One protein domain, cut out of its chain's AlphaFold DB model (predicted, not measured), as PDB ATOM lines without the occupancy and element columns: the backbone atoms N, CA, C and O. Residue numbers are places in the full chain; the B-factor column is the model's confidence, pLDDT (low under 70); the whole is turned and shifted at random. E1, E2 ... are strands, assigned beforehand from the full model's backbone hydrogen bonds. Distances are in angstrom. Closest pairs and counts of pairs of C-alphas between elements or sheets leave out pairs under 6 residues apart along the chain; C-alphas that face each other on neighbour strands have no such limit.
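This is residues 19 to 138 of the 970 residues of the protein "LPXTG cell wall anchor domain-containing protein" of Lactobacillus johnsonii (UniProt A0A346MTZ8). With little regular structure, two antiparallel four-stranded sheets, ordered E1 E4 E5 E8 and E2 E3 E6 E7, stand partly face to face as a sandwich; loops 70 to 82 and 90 to 102 lie at opposite ends of its length. The 120 printed residues include eight named strands, E1 to E8 in chain order, and no named helix; the class is all strand, with 44 residues in named elements. It is compact, radius of gyration of the C-alphas 14.8 A, spanning 47 by 31 by 19 A.

E1, residues 27 to 32, begins at C-alpha 27 (-38.664, 27.365, -46.849). E2 is 37 to 39, E3 51 to 55, E4 64 to 69, E5 83 to 89 (19.9 A), E6 103 to 106, E7 114 to 117. E8, 121 to 129, is 26.5 A long, ending at (-35.690, 32.895, -33.478).

E1 and E4 have N 29 and O 67 within hydrogen-bond range, 2.8 A. Hairpin E2 and E3 has N 54 and O 38, 2.8 A. The sheets' facing parts are 9.5 A centre to centre.

The printed part has no cut. Links E2 to E3, E4 to E5 and E5 to E6 are long. No printed residue is under pLDDT 70.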
ATOM      1  N   VAL A  19     -32.134  43.511 -38.695       94.56
ATOM      2  CA  VAL A  19     -31.968  43.504 -40.151       94.56
ATOM      3  C   VAL A  19     -32.676  42.279 -40.697       94.56
ATOM      4  O   VAL A  19     -32.236  41.157 -40.476       94.56
ATOM      5  N   LEU A  20     -33.767  42.481 -41.430       93.38
ATOM      6  CA  LEU A  20     -34.369  41.431 -42.239       93.38
ATOM      7  C   LEU A  20     -33.797  41.513 -43.653       93.38
ATOM      8  O   LEU A  20     -33.752  42.587 -44.258       93.38
ATOM      9  N   GLY A  21     -33.339  40.374 -44.159       87.75
ATOM     10  CA  GLY A  21     -32.727  40.238 -45.473       87.75
ATOM     11  C   GLY A  21     -33.682  39.689 -46.531       87.75
ATOM     12  O   GLY A  21     -34.805  39.279 -46.251       87.75
ATOM     13  N   ASN A  22     -33.216  39.673 -47.780       89.00
ATOM     14  CA  ASN A  22     -33.930  39.052 -48.894       89.00
ATOM     15  C   ASN A  22     -33.736  37.525 -48.845       89.00
ATOM     16  O   ASN A  22     -32.645  37.037 -49.136       89.00
ATOM     17  N   GLU A  23     -34.760  36.765 -48.459       91.44
ATOM     18  CA  GLU A  23     -34.630  35.328 -48.167       91.44
ATOM     19  C   GLU A  23     -35.089  34.439 -49.336       91.44
ATOM     20  O   GLU A  23     -36.023  33.646 -49.221       91.44
ATOM     21  N   GLU A  24     -34.421  34.552 -50.485       86.00
ATOM     22  CA  GLU A  24     -34.765  33.809 -51.716       86.00
ATOM     23  C   GLU A  24     -34.738  32.279 -51.536       86.00
ATOM     24  O   GLU A  24     -35.503  31.552 -52.172       86.00
ATOM     25  N   ASN A  25     -33.880  31.791 -50.634       87.81
ATOM     26  CA  ASN A  25     -33.707  30.371 -50.326       87.81
ATOM     27  C   ASN A  25     -34.625  29.858 -49.197       87.81
ATOM     28  O   ASN A  25     -34.544  28.676 -48.845       87.81
ATOM     29  N   ALA A  26     -35.482  30.701 -48.611       93.44
ATOM     30  CA  ALA A  26     -36.292  30.306 -47.461       93.44
ATOM     31  C   ALA A  26     -37.357  29.248 -47.796       93.44
ATOM     32  O   ALA A  26     -37.968  29.203 -48.869       93.44
ATOM     33  N   VAL A  27     -37.622  28.390 -46.813       94.25
ATOM     34  CA  VAL A  27     -38.664  27.365 -46.849       94.25
ATOM     35  C   VAL A  27     -39.810  27.805 -45.944       94.25
ATOM     36  O   VAL A  27     -39.731  27.689 -44.720       94.25
ATOM     37  N   ALA A  28     -40.882  28.300 -46.565       95.50
ATOM     38  CA  ALA A  28     -42.143  28.625 -45.906       95.50
ATOM     39  C   ALA A  28     -42.987  27.356 -45.672       95.50
ATOM     40  O   ALA A  28     -43.555  26.789 -46.609       95.50
ATOM     41  N   LYS A  29     -43.096  26.918 -44.414       97.44
ATOM     42  CA  LYS A  29     -44.069  25.912 -43.959       97.44
ATOM     43  C   LYS A  29     -45.343  26.628 -43.513       97.44
ATOM     44  O   LYS A  29     -45.277  27.482 -42.634       97.44
ATOM     45  N   VAL A  30     -46.497  26.258 -44.065       97.69
ATOM     46  CA  VAL A  30     -47.787  26.892 -43.744       97.69
ATOM     47  C   VAL A  30     -48.675  25.962 -42.913       97.69
ATOM     48  O   VAL A  30     -48.802  24.777 -43.217       97.69
ATOM     49  N   GLU A  31     -49.310  26.512 -41.883       97.88
ATOM     50  CA  GLU A  31     -50.236  25.845 -40.968       97.88
ATOM     51  C   GLU A  31     -51.566  26.615 -40.951       97.88
ATOM     52  O   GLU A  31     -51.631  27.753 -40.487       97.88
ATOM     53  N   ALA A  32     -52.641  26.007 -41.457       97.00
ATOM     54  CA  ALA A  32     -53.993  26.532 -41.274       97.00
ATOM     55  C   ALA A  32     -54.470  26.179 -39.858       97.00
ATOM     56  O   ALA A  32     -54.533  25.002 -39.506       97.00
ATOM     57  N   LEU A  33     -54.779  27.189 -39.045       97.38
ATOM     58  CA  LEU A  33     -55.088  27.024 -37.619       97.38
ATOM     59  C   LEU A  33     -56.594  26.955 -37.334       97.38
ATOM     60  O   LEU A  33     -56.988  26.536 -36.248       97.38
ATOM     61  N   LYS A  34     -57.441  27.362 -38.293       94.56
ATOM     62  CA  LYS A  34     -58.902  27.406 -38.131       94.56
ATOM     63  C   LYS A  34     -59.680  26.893 -39.337       94.56
ATOM     64  O   LYS A  34     -59.269  27.016 -40.491       94.56
ATOM     65  N   ASN A  35     -60.864  26.354 -39.047       90.06
ATOM     66  CA  ASN A  35     -61.824  25.909 -40.051       90.06
ATOM     67  C   ASN A  35     -62.238  27.072 -40.970       90.06
ATOM     68  O   ASN A  35     -62.548  28.169 -40.510       90.06
ATOM     69  N   GLY A  36     -62.262  26.815 -42.280       90.56
ATOM     70  CA  GLY A  36     -62.516  27.833 -43.306       90.56
ATOM     71  C   GLY A  36     -61.253  28.473 -43.892       90.56
ATOM     72  O   GLY A  36     -61.356  29.157 -44.914       90.56
ATOM     73  N   VAL A  37     -60.075  28.213 -43.315       96.94
ATOM     74  CA  VAL A  37     -58.766  28.554 -43.894       96.94
ATOM     75  C   VAL A  37     -58.249  27.353 -44.686       96.94
ATOM     76  O   VAL A  37     -58.097  26.264 -44.140       96.94
ATOM     77  N   THR A  38     -58.009  27.518 -45.988       96.69
ATOM     78  CA  THR A  38     -57.623  26.408 -46.885       96.69
ATOM     79  C   THR A  38     -56.637  26.859 -47.955       96.69
ATOM     80  O   THR A  38     -56.695  28.000 -48.410       96.69
ATOM     81  N   GLN A  39     -55.741  25.972 -48.394       96.56
ATOM     82  CA  GLN A  39     -54.825  26.289 -49.490       96.56
ATOM     83  C   GLN A  39     -55.610  26.548 -50.788       96.56
ATOM     84  O   GLN A  39     -56.526  25.805 -51.150       96.56
ATOM     85  N   GLY A  40     -55.264  27.632 -51.473       92.31
ATOM     86  CA  GLY A  40     -55.829  28.032 -52.752       92.31
ATOM     87  C   GLY A  40     -54.856  27.847 -53.915       92.31
ATOM     88  O   GLY A  40     -53.754  27.325 -53.774       92.31
ATOM     89  N   SER A  41     -55.287  28.311 -55.085       89.12
ATOM     90  CA  SER A  41     -54.509  28.344 -56.322       89.12
ATOM     91  C   SER A  41     -54.628  29.732 -56.946       89.12
ATOM     92  O   SER A  41     -55.749  30.193 -57.172       89.12
ATOM     93  N   GLY A  42     -53.504  30.381 -57.231       88.38
ATOM     94  CA  GLY A  42     -53.453  31.714 -57.827       88.38
ATOM     95  C   GLY A  42     -52.215  32.483 -57.374       88.38
ATOM     96  O   GLY A  42     -51.529  32.065 -56.444       88.38
ATOM     97  N   SER A  43     -51.953  33.614 -58.022       91.94
ATOM     98  CA  SER A  43     -50.864  34.524 -57.673       91.94
ATOM     99  C   SER A  43     -51.253  35.976 -57.937       91.94
ATOM    100  O   SER A  43     -52.074  36.241 -58.817       91.94
ATOM    101  N   LEU A  44     -50.630  36.910 -57.222       90.75
ATOM    102  CA  LEU A  44     -50.754  38.355 -57.437       90.75
ATOM    103  C   LEU A  44     -49.379  38.983 -57.713       90.75
ATOM    104  O   LEU A  44     -48.344  38.347 -57.497       90.75
ATOM    105  N   LEU A  45     -49.395  40.234 -58.188       87.62
ATOM    106  CA  LEU A  45     -48.207  41.051 -58.477       87.62
ATOM    107  C   LEU A  45     -47.231  40.322 -59.420       87.62
ATOM    108  O   LEU A  45     -46.117  39.972 -59.039       87.62
ATOM    109  N   ASP A  46     -47.720  39.997 -60.621       88.12
ATOM    110  CA  ASP A  46     -46.998  39.309 -61.705       88.12
ATOM    111  C   ASP A  46     -46.258  38.017 -61.299       88.12
ATOM    112  O   ASP A  46     -45.258  37.621 -61.894       88.12
ATOM    113  N   GLY A  47     -46.791  37.317 -60.290       88.50
ATOM    114  CA  GLY A  47     -46.267  36.041 -59.797       88.50
ATOM    115  C   GLY A  47     -45.378  36.152 -58.556       88.50
ATOM    116  O   GLY A  47     -44.983  35.117 -58.013       88.50
ATOM    117  N   LYS A  48     -45.106  37.373 -58.071       89.69
ATOM    118  CA  LYS A  48     -44.333  37.629 -56.846       89.69
ATOM    119  C   LYS A  48     -44.974  36.975 -55.619       89.69
ATOM    120  O   LYS A  48     -44.299  36.275 -54.870       89.69
ATOM    121  N   LEU A  49     -46.285  37.148 -55.436       95.00
ATOM    122  CA  LEU A  49     -47.035  36.528 -54.339       95.00
ATOM    123  C   LEU A  49     -47.764  35.292 -54.875       95.00
ATOM    124  O   LEU A  49     -48.825  35.409 -55.486       95.00
ATOM    125  N   ASN A  50     -47.161  34.115 -54.695       93.62
ATOM    126  CA  ASN A  50     -47.548  32.857 -55.349       93.62
ATOM    127  C   ASN A  50     -48.028  31.742 -54.400       93.62
ATOM    128  O   ASN A  50     -48.444  30.681 -54.867       93.62
ATOM    129  N   ILE A  51     -48.029  31.980 -53.087       96.19
ATOM    130  CA  ILE A  51     -48.665  31.114 -52.092       96.19
ATOM    131  C   ILE A  51     -49.993  31.760 -51.698       96.19
ATOM    132  O   ILE A  51     -50.001  32.834 -51.104       96.19
ATOM    133  N   PHE A  52     -51.118  31.118 -52.021       97.56
ATOM    134  CA  PHE A  52     -52.460  31.623 -51.711       97.56
ATOM    135  C   PHE A  52     -53.180  30.724 -50.702       97.56
ATOM    136  O   PHE A  52     -53.269  29.512 -50.905       97.56
ATOM    137  N   TYR A  53     -53.752  31.316 -49.653       97.75
ATOM    138  CA  TYR A  53     -54.658  30.651 -48.712       97.75
ATOM    139  C   TYR A  53     -56.002  31.378 -48.670       97.75
ATOM    140  O   TYR A  53     -56.083  32.543 -48.288       97.75
ATOM    141  N   LYS A  54     -57.069  30.671 -49.049       96.81
ATOM    142  CA  LYS A  54     -58.455  31.140 -48.978       96.81
ATOM    143  C   LYS A  54     -58.879  31.245 -47.518       96.81
ATOM    144  O   LYS A  54     -58.653  30.303 -46.757       96.81
ATOM    145  N   VAL A  55     -59.552  32.334 -47.153       96.81
ATOM    146  CA  VAL A  55     -60.101  32.540 -45.804       96.81
ATOM    147  C   VAL A  55     -61.612  32.732 -45.904       96.81
ATOM    148  O   VAL A  55     -62.104  33.594 -46.629       96.81
ATOM    149  N   SER A  56     -62.360  31.885 -45.198       92.56
ATOM    150  CA  SER A  56     -63.824  31.833 -45.263       92.56
ATOM    151  C   SER A  56     -64.454  32.331 -43.966       92.56
ATOM    152  O   SER A  56     -64.112  31.853 -42.887       92.56
ATOM    153  N   GLY A  57     -65.422  33.245 -44.087       92.06
ATOM    154  CA  GLY A  57     -66.097  33.842 -42.927       92.06
ATOM    155  C   GLY A  57     -65.199  34.824 -42.167       92.06
ATOM    156  O   GLY A  57     -64.162  35.235 -42.682       92.06
ATOM    157  N   ASN A  58     -65.614  35.202 -40.958       94.75
ATOM    158  CA  ASN A  58     -64.765  35.953 -40.030       94.75
ATOM    159  C   ASN A  58     -63.866  34.977 -39.259       94.75
ATOM    160  O   ASN A  58     -64.309  33.875 -38.930       94.75
ATOM    161  N   GLN A  59     -62.640  35.385 -38.933       94.88
ATOM    162  CA  GLN A  59     -61.709  34.615 -38.104       94.88
ATOM    163  C   GLN A  59     -61.133  35.532 -37.015       94.88
ATOM    164  O   GLN A  59     -60.312  36.400 -37.298       94.88
ATOM    165  N   THR A  60     -61.586  35.364 -35.774       90.00
ATOM    166  CA  THR A  60     -61.064  36.075 -34.592       90.00
ATOM    167  C   THR A  60     -59.799  35.389 -34.077       90.00
ATOM    168  O   THR A  60     -59.791  34.161 -33.987       90.00
ATOM    169  N   GLY A  61     -58.740  36.118 -33.715       92.75
ATOM    170  CA  GLY A  61     -57.464  35.509 -33.306       92.75
ATOM    171  C   GLY A  61     -56.794  34.669 -34.407       92.75
ATOM    172  O   GLY A  61     -57.235  34.664 -35.558       92.75
ATOM    173  N   ASP A  62     -55.716  33.967 -34.051       97.88
ATOM    174  CA  ASP A  62     -54.866  33.175 -34.953       97.88
ATOM    175  C   ASP A  62     -55.659  32.243 -35.889       97.88
ATOM    176  O   ASP A  62     -56.395  31.364 -35.429       97.88
ATOM    177  N   PHE A  63     -55.465  32.371 -37.206       98.06
ATOM    178  CA  PHE A  63     -56.122  31.514 -38.207       98.06
ATOM    179  C   PHE A  63     -55.168  30.908 -39.249       98.06
ATOM    180  O   PHE A  63     -55.472  29.854 -39.814       98.06
ATOM    181  N   LEU A  64     -54.003  31.517 -39.483       98.38
ATOM    182  CA  LEU A  64     -52.981  31.033 -40.417       98.38
ATOM    183  C   LEU A  64     -51.590  31.343 -39.858       98.38
ATOM    184  O   LEU A  64     -51.341  32.472 -39.451       98.38
ATOM    185  N   ARG A  65     -50.669  30.378 -39.878       98.69
ATOM    186  CA  ARG A  65     -49.260  30.579 -39.509       98.69
ATOM    187  C   ARG A  65     -48.339  30.168 -40.647       98.69
ATOM    188  O   ARG A  65     -48.557  29.144 -41.289       98.69
ATOM    189  N   VAL A  66     -47.290  30.947 -40.866       98.44
ATOM    190  CA  VAL A  66     -46.220  30.683 -41.825       98.44
ATOM    191  C   VAL A  66     -44.892  30.699 -41.077       98.44
ATOM    192  O   VAL A  66     -44.494  31.713 -40.510       98.44
ATOM    193  N   THR A  67     -44.211  29.560 -41.064       98.25
ATOM    194  CA  THR A  67     -42.885  29.392 -40.467       98.25
ATOM    195  C   THR A  67     -41.859  29.329 -41.589       98.25
ATOM    196  O   THR A  67     -41.802  28.343 -42.326       98.25
ATOM    197  N   TYR A  68     -41.058  30.378 -41.720       97.88
ATOM    198  CA  TYR A  68     -39.944  30.477 -42.653       97.88
ATOM    199  C   TYR A  68     -38.674  29.938 -41.985       97.88
ATOM    200  O   TYR A  68     -38.321  30.345 -40.879       97.88
ATOM    201  N   THR A  69     -37.997  29.011 -42.655       96.19
ATOM    202  CA  THR A  69     -36.724  28.390 -42.237       96.19
ATOM    203  C   THR A  69     -35.712  28.446 -43.382       96.19
ATOM    204  O   THR A  69     -36.090  28.813 -44.492       96.19
ATOM    205  N   ASN A  70     -34.443  28.090 -43.139       94.88
ATOM    206  CA  ASN A  70     -33.333  28.354 -44.072       94.88
ATOM    207  C   ASN A  70     -33.190  29.861 -44.375       94.88
ATOM    208  O   ASN A  70     -33.060  30.276 -45.524       94.88
ATOM    209  N   ILE A  71     -33.274  30.662 -43.310       96.00
ATOM    210  CA  ILE A  71     -33.006  32.101 -43.300       96.00
ATOM    211  C   ILE A  71     -31.485  32.302 -43.361       96.00
ATOM    212  O   ILE A  71     -30.742  31.588 -42.684       96.00
ATOM    213  N   GLN A  72     -31.021  33.223 -44.203       91.62
ATOM    214  CA  GLN A  72     -29.604  33.400 -44.543       91.62
ATOM    215  C   GLN A  72     -29.136  34.851 -44.408       91.62
ATOM    216  O   GLN A  72     -27.981  35.080 -44.053       91.62
ATOM    217  N   ASN A  73     -30.015  35.824 -44.664       93.94
ATOM    218  CA  ASN A  73     -29.657  37.241 -44.771       93.94
ATOM    219  C   ASN A  73     -30.206  38.109 -43.620       93.94
ATOM    220  O   ASN A  73     -29.975  39.319 -43.605       93.94
ATOM    221  N   SER A  74     -30.915  37.514 -42.655       96.00
ATOM    222  CA  SER A  74     -31.539  38.214 -41.526       96.00
ATOM    223  C   SER A  74     -30.753  38.054 -40.217       96.00
ATOM    224  O   SER A  74     -30.332  36.954 -39.847       96.00
ATOM    225  N   THR A  75     -30.592  39.149 -39.474       96.19
ATOM    226  CA  THR A  75     -29.877  39.208 -38.190       96.19
ATOM    227  C   THR A  75     -30.579  40.119 -37.178       96.19
ATOM    228  O   THR A  75     -31.346  41.009 -37.543       96.19
ATOM    229  N   TYR A  76     -30.292  39.919 -35.893       96.75
ATOM    230  CA  TYR A  76     -30.582  40.878 -34.830       96.75
ATOM    231  C   TYR A  76     -29.339  41.069 -33.955       96.75
ATOM    232  O   TYR A  76     -28.752  40.090 -33.495       96.75
ATOM    233  N   ALA A  77     -28.910  42.321 -33.757       92.06
ATOM    234  CA  ALA A  77     -27.693  42.675 -33.013       92.06
ATOM    235  C   ALA A  77     -26.452  41.867 -33.466       92.06
ATOM    236  O   ALA A  77     -25.663  41.382 -32.657       92.06
ATOM    237  N   GLY A  78     -26.318  41.662 -34.782       90.38
ATOM    238  CA  GLY A  78     -25.243  40.880 -35.404       90.38
ATOM    239  C   GLY A  78     -25.381  39.352 -35.308       90.38
ATOM    240  O   GLY A  78     -24.616  38.642 -35.958       90.38
ATOM    241  N   LYS A  79     -26.354  38.817 -34.556       91.94
ATOM    242  CA  LYS A  79     -26.641  37.372 -34.479       91.94
ATOM    243  C   LYS A  79     -27.613  36.948 -35.580       91.94
ATOM    244  O   LYS A  79     -28.601  37.635 -35.826       91.94
ATOM    245  N   THR A  80     -27.375  35.805 -36.218       94.25
ATOM    246  CA  THR A  80     -28.253  35.256 -37.267       94.25
ATOM    247  C   THR A  80     -29.631  34.871 -36.726       94.25
ATOM    248  O   THR A  80     -29.740  34.143 -35.740       94.25
ATOM    249  N   ILE A  81     -30.686  35.303 -37.419       97.75
ATOM    250  CA  ILE A  81     -32.050  34.797 -37.228       97.75
ATOM    251  C   ILE A  81     -32.166  33.517 -38.065       97.75
ATOM    252  O   ILE A  81     -31.998  33.571 -39.278       97.75
ATOM    253  N   SER A  82     -32.440  32.361 -37.455       96.19
ATOM    254  CA  SER A  82     -32.506  31.068 -38.167       96.19
ATOM    255  C   SER A  82     -33.884  30.777 -38.772       96.19
ATOM    256  O   SER A  82     -34.019  30.033 -39.751       96.19
ATOM    257  N   LYS A  83     -34.921  31.349 -38.148       97.50
ATOM    258  CA  LYS A  83     -36.332  31.060 -38.395       97.50
ATOM    259  C   LYS A  83     -37.172  32.294 -38.082       97.50
ATOM    260  O   LYS A  83     -37.024  32.909 -37.024       97.50
ATOM    261  N   ILE A  84     -38.102  32.603 -38.977       98.19
ATOM    262  CA  ILE A  84     -39.085  33.680 -38.830       98.19
ATOM    263  C   ILE A  84     -40.475  33.042 -38.800       98.19
ATOM    264  O   ILE A  84     -40.785  32.194 -39.633       98.19
ATOM    265  N   VAL A  85     -41.321  33.426 -37.849       98.44
ATOM    266  CA  VAL A  85     -42.711  32.957 -37.761       98.44
ATOM    267  C   VAL A  85     -43.636  34.148 -37.934       98.44
ATOM    268  O   VAL A  85     -43.547  35.104 -37.170       98.44
ATOM    269  N   ILE A  86     -44.532  34.068 -38.916       98.44
ATOM    270  CA  ILE A  86     -45.630  35.015 -39.107       98.44
ATOM    271  C   ILE A  86     -46.939  34.305 -38.775       98.44
ATOM    272  O   ILE A  86     -47.243  33.275 -39.374       98.44
ATOM    273  N   THR A  87     -47.727  34.841 -37.848       98.50
ATOM    274  CA  THR A  87     -49.091  34.373 -37.566       98.50
ATOM    275  C   THR A  87     -50.087  35.478 -37.903       98.50
ATOM    276  O   THR A  87     -49.873  36.636 -37.556       98.50
ATOM    277  N   TYR A  88     -51.162  35.127 -38.603       98.56
ATOM    278  CA  TYR A  88     -52.214  36.045 -39.025       98.56
ATOM    279  C   TYR A  88     -53.474  35.853 -38.176       98.56
ATOM    280  O   TYR A  88     -53.917  34.714 -37.973       98.56
ATOM    281  N   SER A  89     -54.057  36.963 -37.720       97.31
ATOM    282  CA  SER A  89     -55.254  37.005 -36.872       97.31
ATOM    283  C   SER A  89     -56.251  38.104 -37.280       97.31
ATOM    284  O   SER A  89     -55.967  38.959 -38.119       97.31
ATOM    285  N   ASP A  90     -57.450  38.065 -36.693       93.69
ATOM    286  CA  ASP A  90     -58.416  39.183 -36.643       93.69
ATOM    287  C   ASP A  90     -58.962  39.653 -38.003       93.69
ATOM    288  O   ASP A  90     -59.025  40.844 -38.329       93.69
ATOM    289  N   TRP A  91     -59.393  38.658 -38.780       95.88
ATOM    290  CA  TRP A  91     -59.990  38.763 -40.108       95.88
ATOM    291  C   TRP A  91     -61.501  39.016 -40.037       95.88
ATOM    292  O   TRP A  91     -62.298  38.091 -39.838       95.88
ATOM    293  N   THR A  92     -61.922  40.256 -40.276       93.88
ATOM    294  CA  THR A  92     -63.341  40.602 -40.467       93.88
ATOM    295  C   THR A  92     -63.652  40.642 -41.958       93.88
ATOM    296  O   THR A  92     -63.160  41.511 -42.675       93.88
ATOM    297  N   ARG A  93     -64.464  39.696 -42.448       93.06
ATOM    298  CA  ARG A  93     -64.719  39.503 -43.880       93.06
ATOM    299  C   ARG A  93     -65.450  40.695 -44.498       93.06
ATOM    300  O   ARG A  93     -66.562  41.033 -44.095       93.06
ATOM    301  N   LYS A  94     -64.887  41.232 -45.579       90.94
ATOM    302  CA  LYS A  94     -65.531  42.193 -46.481       90.94
ATOM    303  C   LYS A  94     -65.843  41.508 -47.813       90.94
ATOM    304  O   LYS A  94     -64.962  40.944 -48.452       90.94
ATOM    305  N   ASN A  95     -67.107  41.521 -48.233       84.75
ATOM    306  CA  ASN A  95     -67.479  41.004 -49.552       84.75
ATOM    307  C   ASN A  95     -67.085  42.024 -50.629       84.75
ATOM    308  O   ASN A  95     -67.430  43.199 -50.512       84.75
ATOM    309  N   LEU A  96     -66.383  41.562 -51.665       84.56
ATOM    310  CA  LEU A  96     -65.943  42.377 -52.796       84.56
ATOM    311  C   LEU A  96     -66.798  42.075 -54.030       84.56
ATOM    312  O   LEU A  96     -67.139  40.921 -54.287       84.56
ATOM    313  N   ASN A  97     -67.086  43.106 -54.825       77.75
ATOM    314  CA  ASN A  97     -67.844  42.987 -56.077       77.75
ATOM    315  C   ASN A  97     -66.937  42.805 -57.315       77.75
ATOM    316  O   ASN A  97     -67.403  42.925 -58.445       77.75
ATOM    317  N   ASP A  98     -65.645  42.535 -57.110       80.75
ATOM    318  CA  ASP A  98     -64.612  42.430 -58.154       80.75
ATOM    319  C   ASP A  98     -64.301  40.982 -58.594       80.75
ATOM    320  O   ASP A  98     -63.478  40.758 -59.479       80.75
ATOM    321  N   GLY A  99     -64.953  39.991 -57.976       79.44
ATOM    322  CA  GLY A  99     -64.774  38.569 -58.277       79.44
ATOM    323  C   GLY A  99     -63.501  37.927 -57.707       79.44
ATOM    324  O   GLY A  99     -63.300  36.726 -57.908       79.44
ATOM    325  N   ARG A 100     -62.648  38.659 -56.977       85.75
ATOM    326  CA  ARG A 100     -61.452  38.076 -56.344       85.75
ATOM    327  C   ARG A 100     -61.851  37.153 -55.188       85.75
ATOM    328  O   ARG A 100     -62.749  37.445 -54.400       85.75
ATOM    329  N   THR A 101     -61.169  36.013 -55.065       90.50
ATOM    330  CA  THR A 101     -61.421  35.065 -53.966       90.50
ATOM    331  C   THR A 101     -60.800  35.578 -52.669       90.50
ATOM    332  O   THR A 101     -59.617  35.911 -52.649       90.50
ATOM    333  N   SER A 102     -61.585  35.596 -51.589       95.00
ATOM    334  CA  SER A 102     -61.135  36.081 -50.282       95.00
ATOM    335  C   SER A 102     -60.068  35.174 -49.652       95.00
ATOM    336  O   SER A 102     -60.187  33.945 -49.677       95.00
ATOM    337  N   GLY A 103     -59.011  35.781 -49.109       96.12
ATOM    338  CA  GLY A 103     -57.843  35.097 -48.555       96.12
ATOM    339  C   GLY A 103     -56.556  35.926 -48.628       96.12
ATOM    340  O   GLY A 103     -56.595  37.100 -48.994       96.12
ATOM    341  N   ILE A 104     -55.420  35.312 -48.290       97.50
ATOM    342  CA  ILE A 104     -54.097  35.957 -48.236       97.50
ATOM    343  C   ILE A 104     -53.152  35.330 -49.262       97.50
ATOM    344  O   ILE A 104     -53.024  34.105 -49.322       97.50
ATOM    345  N   TYR A 105     -52.472  36.181 -50.028       97.50
ATOM    346  CA  TYR A 105     -51.363  35.831 -50.915       97.50
ATOM    347  C   TYR A 105     -50.039  36.274 -50.282       97.50
ATOM    348  O   TYR A 105     -49.934  37.402 -49.813       97.50
ATOM    349  N   PHE A 106     -49.024  35.419 -50.298       96.75
ATOM    350  CA  PHE A 106     -47.660  35.703 -49.834       96.75
ATOM    351  C   PHE A 106     -46.647  34.933 -50.704       96.75
ATOM    352  O   PHE A 106     -47.041  34.260 -51.663       96.75
ATOM    353  N   SER A 107     -45.347  35.046 -50.431       95.06
ATOM    354  CA  SER A 107     -44.295  34.288 -51.132       95.06
ATOM    355  C   SER A 107     -43.488  33.423 -50.146       95.06
ATOM    356  O   SER A 107     -43.879  33.247 -48.993       95.06
ATOM    357  N   LYS A 108     -42.370  32.834 -50.589       92.69
ATOM    358  CA  LYS A 108     -41.402  32.182 -49.689       92.69
ATOM    359  C   LYS A 108     -40.476  33.167 -48.964       92.69
ATOM    360  O   LYS A 108     -39.859  32.778 -47.982       92.69
ATOM    361  N   ASN A 109     -40.393  34.406 -49.437       92.81
ATOM    362  CA  ASN A 109     -39.584  35.478 -48.874       92.81
ATOM    363  C   ASN A 109     -40.492  36.383 -48.018       92.81
ATOM    364  O   ASN A 109     -41.381  37.031 -48.575       92.81
ATOM    365  N   PRO A 110     -40.310  36.464 -46.686       92.44
ATOM    366  CA  PRO A 110     -41.214  37.227 -45.825       92.44
ATOM    367  C   PRO A 110     -41.229  38.732 -46.149       92.44
ATOM    368  O   PRO A 110     -42.246  39.384 -45.919       92.44
ATOM    369  N   LEU A 111     -40.157  39.278 -46.739       90.50
ATOM    370  CA  LEU A 111     -40.076  40.689 -47.150       90.50
ATOM    371  C   LEU A 111     -40.805  41.030 -48.457       90.50
ATOM    372  O   LEU A 111     -40.883  42.202 -48.829       90.50
ATOM    373  N   ASP A 112     -41.401  40.051 -49.139       91.56
ATOM    374  CA  ASP A 112     -42.394  40.354 -50.173       91.56
ATOM    375  C   ASP A 112     -43.728  40.834 -49.571       91.56
ATOM    376  O   ASP A 112     -44.600  41.309 -50.306       91.56
ATOM    377  N   GLY A 113     -43.876  40.743 -48.244       93.19
ATOM    378  CA  GLY A 113     -45.093  41.084 -47.526       93.19
ATOM    379  C   GLY A 113     -46.220  40.102 -47.832       93.19
ATOM    380  O   GLY A 113     -46.000  38.931 -48.157       93.19
ATOM    381  N   PHE A 114     -47.455  40.583 -47.736       96.75
ATOM    382  CA  PHE A 114     -48.635  39.795 -48.070       96.75
ATOM    383  C   PHE A 114     -49.745  40.677 -48.647       96.75
ATOM    384  O   PHE A 114     -49.879  41.845 -48.300       96.75
ATOM    385  N   PHE A 115     -50.569  40.113 -49.523       96.56
ATOM    386  CA  PHE A 115     -51.739  40.781 -50.082       96.56
ATOM    387  C   PHE A 115     -52.997  40.116 -49.532       96.56
ATOM    388  O   PHE A 115     -53.226  38.928 -49.783       96.56
ATOM    389  N   TYR A 116     -53.823  40.860 -48.796       96.50
ATOM    390  CA  TYR A 116     -55.103  40.352 -48.296       96.50
ATOM    391  C   TYR A 116     -56.260  40.737 -49.218       96.50
ATOM    392  O   TYR A 116     -56.281  41.811 -49.815       96.50
ATOM    393  N   VAL A 117     -57.238  39.838 -49.341       95.31
ATOM    394  CA  VAL A 117     -58.423  40.007 -50.187       95.31
ATOM    395  C   VAL A 117     -59.684  39.687 -49.394       95.31
ATOM    396  O   VAL A 117     -59.856  38.577 -48.890       95.31
ATOM    397  N   GLY A 118     -60.619  40.629 -49.344       94.62
ATOM    398  CA  GLY A 118     -61.945  40.440 -48.763       94.62
ATOM    399  C   GLY A 118     -61.973  40.480 -47.236       94.62
ATOM    400  O   GLY A 118     -62.722  39.724 -46.617       94.62
ATOM    401  N   ALA A 119     -61.184  41.365 -46.626       95.19
ATOM    402  CA  ALA A 119     -61.199  41.645 -45.189       95.19
ATOM    403  C   ALA A 119     -61.054  43.147 -44.938       95.19
ATOM    404  O   ALA A 119     -60.320  43.790 -45.675       95.19
ATOM    405  N   SER A 120     -61.701  43.713 -43.913       92.75
ATOM    406  CA  SER A 120     -61.471  45.124 -43.529       92.75
ATOM    407  C   SER A 120     -60.069  45.367 -42.955       92.75
ATOM    408  O   SER A 120     -59.599  46.499 -42.907       92.75
ATOM    409  N   GLY A 121     -59.406  44.299 -42.523       94.44
ATOM    410  CA  GLY A 121     -58.021  44.285 -42.093       94.44
ATOM    411  C   GLY A 121     -57.603  42.895 -41.628       94.44
ATOM    412  O   GLY A 121     -58.422  41.974 -41.557       94.44
ATOM    413  N   VAL A 122     -56.319  42.762 -41.319       97.06
ATOM    414  CA  VAL A 122     -55.701  41.554 -40.768       97.06
ATOM    415  C   VAL A 122     -54.518  41.950 -39.887       97.06
ATOM    416  O   VAL A 122     -53.742  42.851 -40.213       97.06
ATOM    417  N   THR A 123     -54.393  41.275 -38.754       97.69
ATOM    418  CA  THR A 123     -53.288  41.433 -37.812       97.69
ATOM    419  C   THR A 123     -52.174  40.446 -38.154       97.69
ATOM    420  O   THR A 123     -52.440  39.287 -38.464       97.69
ATOM    421  N   MET A 124     -50.926  40.909 -38.112       97.88
ATOM    422  CA  MET A 124     -49.708  40.142 -38.364       97.88
ATOM    423  C   MET A 124     -48.842  40.125 -37.100       97.88
ATOM    424  O   MET A 124     -48.362  41.171 -36.671       97.88
ATOM    425  N   ASP A 125     -48.613  38.942 -36.537       98.00
ATOM    426  CA  ASP A 125     -47.646  38.663 -35.470       98.00
ATOM    427  C   ASP A 125     -46.363  38.068 -36.067       98.00
ATOM    428  O   ASP A 125     -46.380  36.950 -36.580       98.00
ATOM    429  N   LEU A 126     -45.262  38.812 -36.003       97.75
ATOM    430  CA  LEU A 126     -43.956  38.492 -36.572       97.75
ATOM    431  C   LEU A 126     -42.944  38.237 -35.440       97.75
ATOM    432  O   LEU A 126     -42.594  39.147 -34.687       97.75
ATOM    433  N   LYS A 127     -42.454  36.995 -35.337       98.12
ATOM    434  CA  LYS A 127     -41.480  36.540 -34.329       98.12
ATOM    435  C   LYS A 127     -40.194  36.008 -34.961       98.12
ATOM    436  O   LYS A 127     -40.233  35.321 -35.983       98.12
ATOM    437  N   PHE A 128     -39.067  36.259 -34.299       98.06
ATOM    438  CA  PHE A 128     -37.719  35.892 -34.747       98.06
ATOM    439  C   PHE A 128     -37.087  34.889 -33.782       98.06
ATOM    440  O   PHE A 128     -37.297  34.986 -32.576       98.06
ATOM    441  N   TYR A 129     -36.317  33.933 -34.296       98.06
ATOM    442  CA  TYR A 129     -35.690  32.895 -33.478       98.06
ATOM    443  C   TYR A 129     -34.222  32.685 -33.859       98.06
ATOM    444  O   TYR A 129     -33.860  32.806 -35.033       98.06
ATOM    445  N   ASP A 130     -33.390  32.358 -32.872       96.19
ATOM    446  CA  ASP A 130     -31.956  32.098 -33.046       96.19
ATOM    447  C   ASP A 130     -31.674  30.676 -33.575       96.19
ATOM    448  O   ASP A 130     -32.593  29.909 -33.879       96.19
ATOM    449  N   ALA A 131     -30.397  30.321 -33.742       93.69
ATOM    450  CA  ALA A 131     -29.976  28.999 -34.219       93.69
ATOM    451  C   ALA A 131     -30.400  27.846 -33.287       93.69
ATOM    452  O   ALA A 131     -30.715  26.760 -33.771       93.69
ATOM    453  N   ASP A 132     -30.481  28.109 -31.982       94.81
ATOM    454  CA  ASP A 132     -30.908  27.164 -30.944       94.81
ATOM    455  C   ASP A 132     -32.443  27.121 -30.777       94.81
ATOM    456  O   ASP A 132     -32.974  26.426 -29.909       94.81
ATOM    457  N   ASN A 133     -33.177  27.811 -31.663       94.38
ATOM    458  CA  ASN A 133     -34.637  27.882 -31.723       94.38
ATOM    459  C   ASN A 133     -35.287  28.607 -30.515       94.38
ATOM    460  O   ASN A 133     -36.507  28.525 -30.331       94.38
ATOM    461  N   ASN A 134     -34.523  29.399 -29.756       96.50
ATOM    462  CA  ASN A 134     -35.051  30.326 -28.749       96.50
ATOM    463  C   ASN A 134     -35.718  31.536 -29.414       96.50
ATOM    464  O   ASN A 134     -35.393  31.899 -30.544       96.50
ATOM    465  N   LEU A 135     -36.653  32.176 -28.708       97.50
ATOM    466  CA  LEU A 135     -37.287  33.416 -29.159       97.50
ATOM    467  C   LEU A 135     -36.339  34.606 -28.941       97.50
ATOM    468  O   LEU A 135     -35.835  34.797 -27.837       97.50
ATOM    469  N   ILE A 136     -36.130  35.419 -29.975       97.44
ATOM    470  CA  ILE A 136     -35.327  36.642 -29.893       97.44
ATOM    471  C   ILE A 136     -36.221  37.792 -29.415       97.44
ATOM    472  O   ILE A 136     -37.115  38.232 -30.140       97.44
ATOM    473  N   THR A 137     -35.949  38.297 -28.213       96.00
ATOM    474  CA  THR A 137     -36.533  39.542 -27.698       96.00
ATOM    475  C   THR A 137     -35.795  40.746 -28.278       96.00
ATOM    476  O   THR A 137     -34.565  40.800 -28.263       96.00
ATOM    477  N   LEU A 138     -36.550  41.724 -28.770       96.62
ATOM    478  CA  LEU A 138     -36.041  42.998 -29.268       96.62
ATOM    479  C   LEU A 138     -35.880  43.985 -28.100       96.62
ATOM    480  O   LEU A 138     -36.826  44.204 -27.346       96.62
TER     481      LEU A 138